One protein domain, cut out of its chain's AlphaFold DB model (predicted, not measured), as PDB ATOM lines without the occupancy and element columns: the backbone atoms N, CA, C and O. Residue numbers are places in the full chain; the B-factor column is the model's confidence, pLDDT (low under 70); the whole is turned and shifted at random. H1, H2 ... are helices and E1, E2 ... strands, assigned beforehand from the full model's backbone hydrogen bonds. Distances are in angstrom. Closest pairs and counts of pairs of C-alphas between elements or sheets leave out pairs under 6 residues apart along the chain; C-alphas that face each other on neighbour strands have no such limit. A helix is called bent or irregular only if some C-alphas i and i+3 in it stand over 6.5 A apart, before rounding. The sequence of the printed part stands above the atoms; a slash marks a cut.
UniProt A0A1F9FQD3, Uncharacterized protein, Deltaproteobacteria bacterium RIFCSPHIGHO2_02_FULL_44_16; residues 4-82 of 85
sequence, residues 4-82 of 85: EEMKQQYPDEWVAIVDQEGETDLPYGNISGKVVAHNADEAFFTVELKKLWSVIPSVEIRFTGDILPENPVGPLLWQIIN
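Overview. This is residues 4 to 82 of the 85 residues of an uncharacterized protein of Deltaproteobacteria bacterium RIFCSPHIGHO2_02_FULL_44_16 (UniProt A0A1F9FQD3). A strongly twisted three-stranded sheet, long strands E1 and E2 sharply bent, has H2 over one face and short H1 over the other; residues 68 to 73 stick out. The 79 printed residues, with three named helices and three named strands ordered H1 E1 E2 H2 E3 H3, are mixed and compact: radius of gyration of the C-alphas 12.1 A, spans 35 by 28 by 27 A. The sheet runs E2 E1 E3, antiparallel.

Along the chain. Find C-alpha 14 at (207.087, 96.733, 137.201): E1, residues 14 to 22, runs 19.2 A; E2, 31 to 39, 19.0 A; E3 is 60 to 63. H1 is 4 to 9; H2, 42 to 52, runs 15.3 A; H3, 77 to 80, ends at (191.702, 99.632, 137.236).

Arrangement. In hairpin E1 and E2, N 16 and O 37, 2.8 A, are within hydrogen-bond range; between E1 and E3, N 15 and O 62, 2.8 A. H2's height over the sheet is 8.3 A, its closest C-alphas to E2 Phe 45 and Asn 39, 5.3 A; H1 is on the opposite face. E2, H2, E3 form a split strand-helix-strand unit, E1 between the strands, crossover right-handed. H3 only grazes the sheet. O i to N i+4 pairs are within range throughout H1, 5 of 7 in H2; H3 is too short.

Size, cuts and confidence. The farthest C-alphas, Val 55 and Glu 70, are 36.3 A apart. The printed part has no cut; link E3 to H3 is long. Look for pLDDT under 70 at residues 23 to 29, 57 and 67 to 82.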
ATOM      1  N   GLU A   4     211.785  97.396 124.191       87.88
ATOM      2  CA  GLU A   4     212.902  96.441 124.150       87.88
ATOM      3  C   GLU A   4     214.017  96.819 125.133       87.88
ATOM      4  O   GLU A   4     214.481  95.975 125.899       87.88
ATOM      5  N   GLU A   5     214.400  98.099 125.167       91.25
ATOM      6  CA  GLU A   5     215.399  98.614 126.111       91.25
ATOM      7  C   GLU A   5     214.917  98.508 127.563       91.25
ATOM      8  O   GLU A   5     215.696  98.153 128.443       91.25
ATOM      9  N   MET A   6     213.633  98.778 127.824       91.00
ATOM     10  CA  MET A   6     213.057  98.648 129.167       91.00
ATOM     11  C   MET A   6     213.089  97.199 129.657       91.00
ATOM     12  O   MET A   6     213.511  96.969 130.785       91.00
ATOM     13  N   LYS A   7     212.718  96.227 128.813       88.81
ATOM     14  CA  LYS A   7     212.804  94.797 129.154       88.81
ATOM     15  C   LYS A   7     214.236  94.356 129.455       88.81
ATOM     16  O   LYS A   7     214.454  93.551 130.350       88.81
ATOM     17  N   GLN A   8     215.214  94.873 128.709       91.25
ATOM     18  CA  GLN A   8     216.626  94.552 128.934       91.25
ATOM     19  C   GLN A   8     217.171  95.181 130.218       91.25
ATOM     20  O   GLN A   8     218.000  94.573 130.891       91.25
ATOM     21  N   GLN A   9     216.741  96.403 130.540       93.69
ATOM     22  CA  GLN A   9     217.273  97.156 131.672       93.69
ATOM     23  C   GLN A   9     216.590  96.819 133.002       93.69
ATOM     24  O   GLN A   9     217.251  96.841 134.038       93.69
ATOM     25  N   TYR A  10     215.298  96.497 132.968       92.06
ATOM     26  CA  TYR A  10     214.476  96.191 134.136       92.06
ATOM     27  C   TYR A  10     213.780  94.842 133.934       92.06
ATOM     28  O   TYR A  10     212.569  94.832 133.761       92.06
ATOM     29  N   PRO A  11     214.492  93.709 133.842       91.81
ATOM     30  CA  PRO A  11     213.867  92.410 133.586       91.81
ATOM     31  C   PRO A  11     213.023  91.945 134.781       91.81
ATOM     32  O   PRO A  11     213.480  92.031 135.917       91.81
ATOM     33  N   ASP A  12     211.822  91.417 134.521       89.44
ATOM     34  CA  ASP A  12     210.882  90.929 135.549       89.44
ATOM     35  C   ASP A  12     210.489  91.987 136.599       89.44
ATOM     36  O   ASP A  12     210.274  91.688 137.776       89.44
ATOM     37  N   GLU A  13     210.367  93.241 136.166       91.31
ATOM     38  CA  GLU A  13     210.005  94.368 137.014       91.31
ATOM     39  C   GLU A  13     208.748  95.085 136.527       91.31
ATOM     40  O   GLU A  13     208.408  95.138 135.342       91.31
ATOM     41  N   TRP A  14     208.067  95.705 137.477       91.06
ATOM     42  CA  TRP A  14     207.087  96.733 137.201       91.06
ATOM     43  C   TRP A  14     207.784  98.010 136.784       91.06
ATOM     44  O   TRP A  14     208.727  98.430 137.442       91.06
ATOM     45  N   VAL A  15     207.291  98.656 135.734       91.44
ATOM     46  CA  VAL A  15     207.797  99.934 135.239       91.44
ATOM     47  C   VAL A  15     206.653 100.930 135.092       91.44
ATOM     48  O   VAL A  15     205.587 100.613 134.564       91.44
ATOM     49  N   ALA A  16     206.888 102.150 135.564       90.38
ATOM     50  CA  ALA A  16     206.023 103.305 135.371       90.38
ATOM     51  C   ALA A  16     206.615 104.187 134.273       90.38
ATOM     52  O   ALA A  16     207.750 104.658 134.402       90.38
ATOM     53  N   ILE A  17     205.853 104.417 133.209       89.69
ATOM     54  CA  ILE A  17     206.300 105.064 131.979       89.69
ATOM     55  C   ILE A  17     205.501 106.352 131.773       89.69
ATOM     56  O   ILE A  17     204.277 106.366 131.887       89.69
ATOM     57  N   VAL A  18     206.202 107.440 131.467       88.25
ATOM     58  CA  VAL A  18     205.623 108.747 131.128       88.25
ATOM     59  C   VAL A  18     206.123 109.216 129.769       88.25
ATOM     60  O   VAL A  18     207.062 108.630 129.221       88.25
ATOM     61  N   ASP A  19     205.516 110.291 129.260       85.56
ATOM     62  CA  ASP A  19     205.858 110.897 127.968       85.56
ATOM     63  C   ASP A  19     205.880 109.841 126.851       85.56
ATOM     64  O   ASP A  19     206.832 109.747 126.077       85.56
ATOM     65  N   GLN A  20     204.865 108.968 126.852       81.44
ATOM     66  CA  GLN A  20     204.836 107.818 125.962       81.44
ATOM     67  C   GLN A  20     204.483 108.204 124.523       81.44
ATOM     68  O   GLN A  20     203.564 108.987 124.280       81.44
ATOM     69  N   GLU A  21     205.176 107.582 123.577       77.75
ATOM     70  CA  GLU A  21     204.920 107.651 122.140       77.75
ATOM     71  C   GLU A  21     204.815 106.222 121.584       77.75
ATOM     72  O   GLU A  21     205.605 105.350 121.961       77.75
ATOM     73  N   GLY A  22     203.862 105.971 120.680       75.06
ATOM     74  CA  GLY A  22     203.686 104.675 120.009       75.06
ATOM     75  C   GLY A  22     202.264 104.117 120.088       75.06
ATOM     76  O   GLY A  22     201.327 104.812 120.476       75.06
ATOM     77  N   GLU A  23     202.100 102.852 119.693       67.75
ATOM     78  CA  GLU A  23     200.809 102.153 119.713       67.75
ATOM     79  C   GLU A  23     200.455 101.728 121.145       67.75
ATOM     80  O   GLU A  23     200.858 100.667 121.622       67.75
ATOM     81  N   THR A  24     199.701 102.569 121.848       63.72
ATOM     82  CA  THR A  24     199.229 102.302 123.217       63.72
ATOM     83  C   THR A  24     198.064 101.314 123.269       63.72
ATOM     84  O   THR A  24     197.803 100.731 124.315       63.72
ATOM     85  N   ASP A  25     197.384 101.100 122.141       60.06
ATOM     86  CA  ASP A  25     196.144 100.315 122.057       60.06
ATOM     87  C   ASP A  25     196.372  98.796 122.111       60.06
ATOM     88  O   ASP A  25     195.426  98.022 122.273       60.06
ATOM     89  N   LEU A  26     197.625  98.352 121.979       58.12
ATOM     90  CA  LEU A  26     197.997  96.948 122.089       58.12
ATOM     91  C   LEU A  26     198.762  96.709 123.400       58.12
ATOM     92  O   LEU A  26     199.725  97.429 123.680       58.12
ATOM     93  N   PRO A  27     198.434  95.645 124.164       54.22
ATOM     94  CA  PRO A  27     199.149  95.302 125.401       54.22
ATOM     95  C   PRO A  27     200.646  95.024 125.169       54.22
ATOM     96  O   PRO A  27     201.449  95.123 126.092       54.22
ATOM     97  N   TYR A  28     201.026  94.739 123.919       57.47
ATOM     98  CA  TYR A  28     202.401  94.512 123.463       57.47
ATOM     99  C   TYR A  28     202.842  95.504 122.380       57.47
ATOM    100  O   TYR A  28     203.785  95.228 121.640       57.47
ATOM    101  N   GLY A  29     202.136  96.629 122.235       62.97
ATOM    102  CA  GLY A  29     202.502  97.656 121.267       62.97
ATOM    103  C   GLY A  29     203.902  98.200 121.547       62.97
ATOM    104  O   GLY A  29     204.323  98.297 122.706       62.97
ATOM    105  N   ASN A  30     204.629  98.537 120.480       70.88
ATOM    106  CA  ASN A  30     205.950  99.152 120.574       70.88
ATOM    107  C   ASN A  30     205.802 100.571 121.123       70.88
ATOM    108  O   ASN A  30     205.624 101.527 120.369       70.88
ATOM    109  N   ILE A  31     205.860 100.692 122.447       84.06
ATOM    110  CA  ILE A  31     205.897 101.983 123.118       84.06
ATOM    111  C   ILE A  31     207.337 102.424 123.341       84.06
ATOM    112  O   ILE A  31     208.265 101.622 123.502       84.06
ATOM    113  N   SER A  32     207.511 103.732 123.388       86.31
ATOM    114  CA  SER A  32     208.709 104.365 123.901       86.31
ATOM    115  C   SER A  32     208.318 105.440 124.899       86.31
ATOM    116  O   SER A  32     207.246 106.019 124.797       86.31
ATOM    117  N   GLY A  33     209.159 105.675 125.899       89.44
ATOM    118  CA  GLY A  33     208.888 106.673 126.923       89.44
ATOM    119  C   GLY A  33     209.994 106.754 127.959       89.44
ATOM    120  O   GLY A  33     211.080 106.172 127.803       89.44
ATOM    121  N   LYS A  34     209.726 107.494 129.028       90.88
ATOM    122  CA  LYS A  34     210.637 107.658 130.157       90.88
ATOM    123  C   LYS A  34     210.159 106.820 131.338       90.88
ATOM    124  O   LYS A  34     209.046 107.010 131.812       90.88
ATOM    125  N   VAL A  35     211.022 105.937 131.838       91.12
ATOM    126  CA  VAL A  35     210.763 105.202 133.082       91.12
ATOM    127  C   VAL A  35     211.023 106.132 134.266       91.12
ATOM    128  O   VAL A  35     212.096 106.728 134.363       91.12
ATOM    129  N   VAL A  36     210.030 106.291 135.141       91.00
ATOM    130  CA  VAL A  36     210.096 107.181 136.320       91.00
ATOM    131  C   VAL A  36     210.088 106.433 137.648       91.00
ATOM    132  O   VAL A  36     210.519 106.986 138.655       91.00
ATOM    133  N   ALA A  37     209.623 105.187 137.647       90.81
ATOM    134  CA  ALA A  37     209.709 104.261 138.767       90.81
ATOM    135  C   ALA A  37     209.800 102.839 138.218       90.81
ATOM    136  O   ALA A  37     209.204 102.548 137.176       90.81
ATOM    137  N   HIS A  38     210.525 101.972 138.913       93.69
ATOM    138  CA  HIS A  38     210.577 100.556 138.592       93.69
ATOM    139  C   HIS A  38     210.866  99.718 139.843       93.69
ATOM    140  O   HIS A  38     211.588 100.170 140.734       93.69
ATOM    141  N   ASN A  39     210.270  98.530 139.941       91.81
ATOM    142  CA  ASN A  39     210.589  97.573 140.997       91.81
ATOM    143  C   ASN A  39     210.064  96.169 140.676       91.81
ATOM    144  O   ASN A  39     208.961  96.028 140.153       91.81
ATOM    145  N   ALA A  40     210.791  95.127 141.073       89.31
ATOM    146  CA  ALA A  40     210.287  93.752 141.024       89.31
ATOM    147  C   ALA A  40     209.123  93.511 142.008       89.31
ATOM    148  O   ALA A  40     208.193  92.764 141.710       89.31
ATOM    149  N   ASP A  41     209.149  94.156 143.180       88.25
ATOM    150  CA  ASP A  41     208.101  94.039 144.195       88.25
ATOM    151  C   ASP A  41     206.953  95.021 143.905       88.25
ATOM    152  O   ASP A  41     207.107  96.241 144.011       88.25
ATOM    153  N   GLU A  42     205.773  94.486 143.574       85.31
ATOM    154  CA  GLU A  42     204.564  95.267 143.275       85.31
ATOM    155  C   GLU A  42     204.142  96.180 144.436       85.31
ATOM    156  O   GLU A  42     203.701  97.316 144.223       85.31
ATOM    157  N   ALA A  43     204.266  95.706 145.678       86.06
ATOM    158  CA  ALA A  43     203.846  96.465 146.848       86.06
ATOM    159  C   ALA A  43     204.768  97.668 147.055       86.06
ATOM    160  O   ALA A  43     204.292  98.776 147.324       86.06
ATOM    161  N   PHE A  44     206.076  97.469 146.873       86.44
ATOM    162  CA  PHE A  44     207.046  98.556 146.929       86.44
ATOM    163  C   PHE A  44     206.853  99.538 145.767       86.44
ATOM    164  O   PHE A  44     206.725 100.743 146.001       86.44
ATOM    165  N   PHE A  45     206.713  99.025 144.542       89.00
ATOM    166  CA  PHE A  45     206.432  99.813 143.341       89.00
ATOM    167  C   PHE A  45     205.204 100.713 143.520       89.00
ATOM    168  O   PHE A  45     205.249 101.915 143.259       89.00
ATOM    169  N   THR A  46     204.111 100.158 144.044       84.56
ATOM    170  CA  THR A  46     202.862 100.897 144.267       84.56
ATOM    171  C   THR A  46     203.043 102.048 145.261       84.56
ATOM    172  O   THR A  46     202.448 103.118 145.102       84.56
ATOM    173  N   VAL A  47     203.857 101.858 146.304       88.12
ATOM    174  CA  VAL A  47     204.164 102.916 147.279       88.12
ATOM    175  C   VAL A  47     204.993 104.032 146.644       88.12
ATOM    176  O   VAL A  47     204.757 105.204 146.945       88.12
ATOM    177  N   GLU A  48     205.939 103.700 145.769       86.25
ATOM    178  CA  GLU A  48     206.721 104.693 145.027       86.25
ATOM    179  C   GLU A  48     205.860 105.465 144.029       86.25
ATOM    180  O   GLU A  48     205.876 106.697 144.028       86.25
ATOM    181  N   LEU A  49     205.021 104.764 143.267       85.94
ATOM    182  CA  LEU A  49     204.133 105.376 142.285       85.94
ATOM    183  C   LEU A  49     203.137 106.352 142.927       85.94
ATOM    184  O   LEU A  49     202.915 107.448 142.411       85.94
ATOM    185  N   LYS A  50     202.599 106.017 144.108       85.75
ATOM    186  CA  LYS A  50     201.708 106.908 144.875       85.75
ATOM    187  C   LYS A  50     202.342 108.255 145.218       85.75
ATOM    188  O   LYS A  50     201.628 109.251 145.298       85.75
ATOM    189  N   LYS A  51     203.663 108.305 145.418       84.50
ATOM    190  CA  LYS A  51     204.381 109.565 145.678       84.50
ATOM    191  C   LYS A  51     204.478 110.436 144.424       84.50
ATOM    192  O   LYS A  51     204.617 111.648 144.548       84.50
ATOM    193  N   LEU A  52     204.410 109.822 143.244       80.75
ATOM    194  CA  LEU A  52     204.550 110.476 141.945       80.75
ATOM    195  C   LEU A  52     203.210 110.938 141.353       80.75
ATOM    196  O   LEU A  52     203.194 111.892 140.578       80.75
ATOM    197  N   TRP A  53     202.084 110.328 141.743       77.12
ATOM    198  CA  TRP A  53     200.747 110.673 141.226       77.12
ATOM    199  C   TRP A  53     200.323 112.129 141.437       77.12
ATOM    200  O   TRP A  53     199.508 112.642 140.679       77.12
ATOM    201  N   SER A  54     200.868 112.819 142.438       73.38
ATOM    202  CA  SER A  54     200.585 114.243 142.656       73.38
ATOM    203  C   SER A  54     201.292 115.168 141.658       73.38
ATOM    204  O   SER A  54     200.960 116.349 141.589       73.38
ATOM    205  N   VAL A  55     202.268 114.651 140.907       76.06
ATOM    206  CA  VAL A  55     203.156 115.432 140.031       76.06
ATOM    207  C   VAL A  55     203.028 115.008 138.568       76.06
ATOM    208  O   VAL A  55     203.270 115.816 137.673       76.06
ATOM    209  N   ILE A  56     202.642 113.757 138.311       77.44
ATOM    210  CA  ILE A  56     202.630 113.171 136.971       77.44
ATOM    211  C   ILE A  56     201.181 113.023 136.475       77.44
ATOM    212  O   ILE A  56     200.412 112.281 137.086       77.44
ATOM    213  N   PRO A  57     200.799 113.696 135.371       69.81
ATOM    214  CA  PRO A  57     199.412 113.757 134.908       69.81
ATOM    215  C   PRO A  57     198.926 112.482 134.204       69.81
ATOM    216  O   PRO A  57     197.726 112.234 134.165       69.81
ATOM    217  N   SER A  58     199.834 111.686 133.635       79.31
ATOM    218  CA  SER A  58     199.517 110.413 132.988       79.31
ATOM    219  C   SER A  58     200.707 109.471 133.110       79.31
ATOM    220  O   SER A  58     201.843 109.872 132.847       79.31
ATOM    221  N   VAL A  59     200.445 108.243 133.552       84.81
ATOM    222  CA  VAL A  59     201.460 107.209 133.740       84.81
ATOM    223  C   VAL A  59     200.915 105.874 133.256       84.81
ATOM    224  O   VAL A  59     199.823 105.464 133.643       84.81
ATOM    225  N   GLU A  60     201.688 105.207 132.413       85.75
ATOM    226  CA  GLU A  60     201.436 103.847 131.951       85.75
ATOM    227  C   GLU A  60     202.220 102.887 132.849       85.75
ATOM    228  O   GLU A  60     203.400 103.112 133.127       85.75
ATOM    229  N   ILE A  61     201.583 101.813 133.308       87.00
ATOM    230  CA  ILE A  61     202.236 100.794 134.133       87.00
ATOM    231  C   ILE A  61     202.318  99.502 133.333       87.00
ATOM    232  O   ILE A  61     201.298  98.997 132.863       87.00
ATOM    233  N   ARG A  62     203.520  98.937 133.214       87.06
ATOM    234  CA  ARG A  62     203.735  97.637 132.565       87.06
ATOM    235  C   ARG A  62     204.649  96.753 133.397       87.06
ATOM    236  O   ARG A  62     205.443  97.251 134.184       87.06
ATOM    237  N   PHE A  63     204.524  95.445 133.211       88.00
ATOM    238  CA  PHE A  63     205.459  94.461 133.745       88.00
ATOM    239  C   PHE A  63     206.332  93.959 132.595       88.00
ATOM    240  O   PHE A  63     205.815  93.641 131.524       88.00
ATOM    241  N   THR A  64     207.645  93.961 132.781       89.00
ATOM    242  CA  THR A  64     208.625  93.624 131.736       89.00
ATOM    243  C   THR A  64     208.918  92.132 131.627       89.00
ATOM    244  O   THR A  64     209.521  91.717 130.636       89.00
ATOM    245  N   GLY A  65     208.528  91.346 132.631       85.06
ATOM    246  CA  GLY A  65     208.704  89.899 132.626       85.06
ATOM    247  C   GLY A  65     207.758  89.183 131.668       85.06
ATOM    248  O   GLY A  65     206.801  89.758 131.139       85.06
ATOM    249  N   ASP A  66     208.022  87.897 131.464       73.75
ATOM    250  CA  ASP A  66     207.196  87.061 130.601       73.75
ATOM    251  C   ASP A  66     205.792  86.890 131.199       73.75
ATOM    252  O   ASP A  66     205.609  86.380 132.309       73.75
ATOM    253  N   ILE A  67     204.767  87.287 130.442       61.59
ATOM    254  CA  ILE A  67     203.380  86.990 130.801       61.59
ATOM    255  C   ILE A  67     203.174  85.492 130.582       61.59
ATOM    256  O   ILE A  67     203.154  85.011 129.447       61.59
ATOM    257  N   LEU A  68     203.045  84.741 131.680       50.34
ATOM    258  CA  LEU A  68     202.780  83.308 131.617       50.34
ATOM    259  C   LEU A  68     201.475  83.065 130.833       50.34
ATOM    260  O   LEU A  68     200.439  83.642 131.176       50.34
ATOM    261  N   PRO A  69     201.484  82.190 129.809       49.00
ATOM    262  CA  PRO A  69     200.366  82.018 128.874       49.00
ATOM    263  C   PRO A  69     199.058  81.538 129.527       49.00
ATOM    264  O   PRO A  69     197.997  81.627 128.915       49.00
ATOM    265  N   GLU A  70     199.109  81.052 130.768       47.69
ATOM    266  CA  GLU A  70     197.955  80.537 131.513       47.69
ATOM    267  C   GLU A  70     197.246  81.606 132.364       47.69
ATOM    268  O   GLU A  70     196.177  81.344 132.917       47.69
ATOM    269  N   ASN A  71     197.798  82.824 132.447       43.38
ATOM    270  CA  ASN A  71     197.183  83.954 133.139       43.38
ATOM    271  C   ASN A  71     197.324  85.242 132.299       43.38
ATOM    272  O   ASN A  71     198.196  86.067 132.564       43.38
ATOM    273  N   PRO A  72     196.475  85.430 131.267       44.41
ATOM    274  CA  PRO A  72     196.548  86.571 130.348       44.41
ATOM    275  C   PRO A  72     196.166  87.903 131.006       44.41
ATOM    276  O   PRO A  72     196.264  88.957 130.378       44.41
ATOM    277  N   VAL A  73     195.715  87.870 132.263       43.34
ATOM    278  CA  VAL A  73     195.556  89.067 133.074       43.34
ATOM    279  C   VAL A  73     196.951  89.408 133.580       43.34
ATOM    280  O   VAL A  73     197.359  88.987 134.661       43.34
ATOM    281  N   GLY A  74     197.692  90.170 132.768       49.31
ATOM    282  CA  GLY A  74     198.792  90.972 133.288       49.31
ATOM    283  C   GLY A  74     198.334  91.600 134.609       49.31
ATOM    284  O   GLY A  74     197.157  91.962 134.726       49.31
ATOM    285  N   PRO A  75     199.195  91.612 135.632       47.72
ATOM    286  CA  PRO A  75     198.796  91.855 137.011       47.72
ATOM    287  C   PRO A  75     197.818  93.034 137.125       47.72
ATOM    288  O   PRO A  75     198.007  94.060 136.476       47.72
ATOM    289  N   LEU A  76     196.737  92.800 137.884       48.03
ATOM    290  CA  LEU A  76     195.404  93.447 137.957       48.03
ATOM    291  C   LEU A  76     195.284  94.972 137.720       48.03
ATOM    292  O   LEU A  76     194.174  95.475 137.536       48.03
ATOM    293  N   LEU A  77     196.384  95.718 137.688       49.09
ATOM    294  CA  LEU A  77     196.453  97.147 137.398       49.09
ATOM    295  C   LEU A  77     195.842  97.527 136.037       49.09
ATOM    296  O   LEU A  77     195.196  98.568 135.964       49.09
ATOM    297  N   TRP A  78     195.929  96.675 135.004       45.81
ATOM    298  CA  TRP A  78     195.312  96.933 133.684       45.81
ATOM    299  C   TRP A  78     193.781  97.096 133.732       45.81
ATOM    300  O   TRP A  78     193.196  97.774 132.885       45.81
ATOM    301  N   GLN A  79     193.109  96.500 134.722       41.91
ATOM    302  CA  GLN A  79     191.651  96.596 134.858       41.91
ATOM    303  C   GLN A  79     191.204  97.871 135.584       41.91
ATOM    304  O   GLN A  79     190.094  98.342 135.349       41.91
ATOM    305  N   ILE A  80     192.062  98.461 136.423       48.09
ATOM    306  CA  ILE A  80     191.702  99.632 137.236       48.09
ATOM    307  C   ILE A  80     191.652 100.905 136.375       48.09
ATOM    308  O   ILE A  80     190.794 101.760 136.595       48.09
ATOM    309  N   ILE A  81     192.504 101.004 135.349       49.31
ATOM    310  CA  ILE A  81     192.585 102.184 134.465       49.31
ATOM    311  C   ILE A  81     191.340 102.327 133.567       49.31
ATOM    312  O   ILE A  81     191.009 103.429 133.145       49.31
ATOM    313  N   ASN A  82     190.603 101.235 133.320       43.09
ATOM    314  CA  ASN A  82     189.441 101.214 132.420       43.09
ATOM    315  C   ASN A  82     188.075 101.350 133.122       43.09
ATOM    316  O   ASN A  82     187.048 101.360 132.448       43.09
TER     317      ASN A  82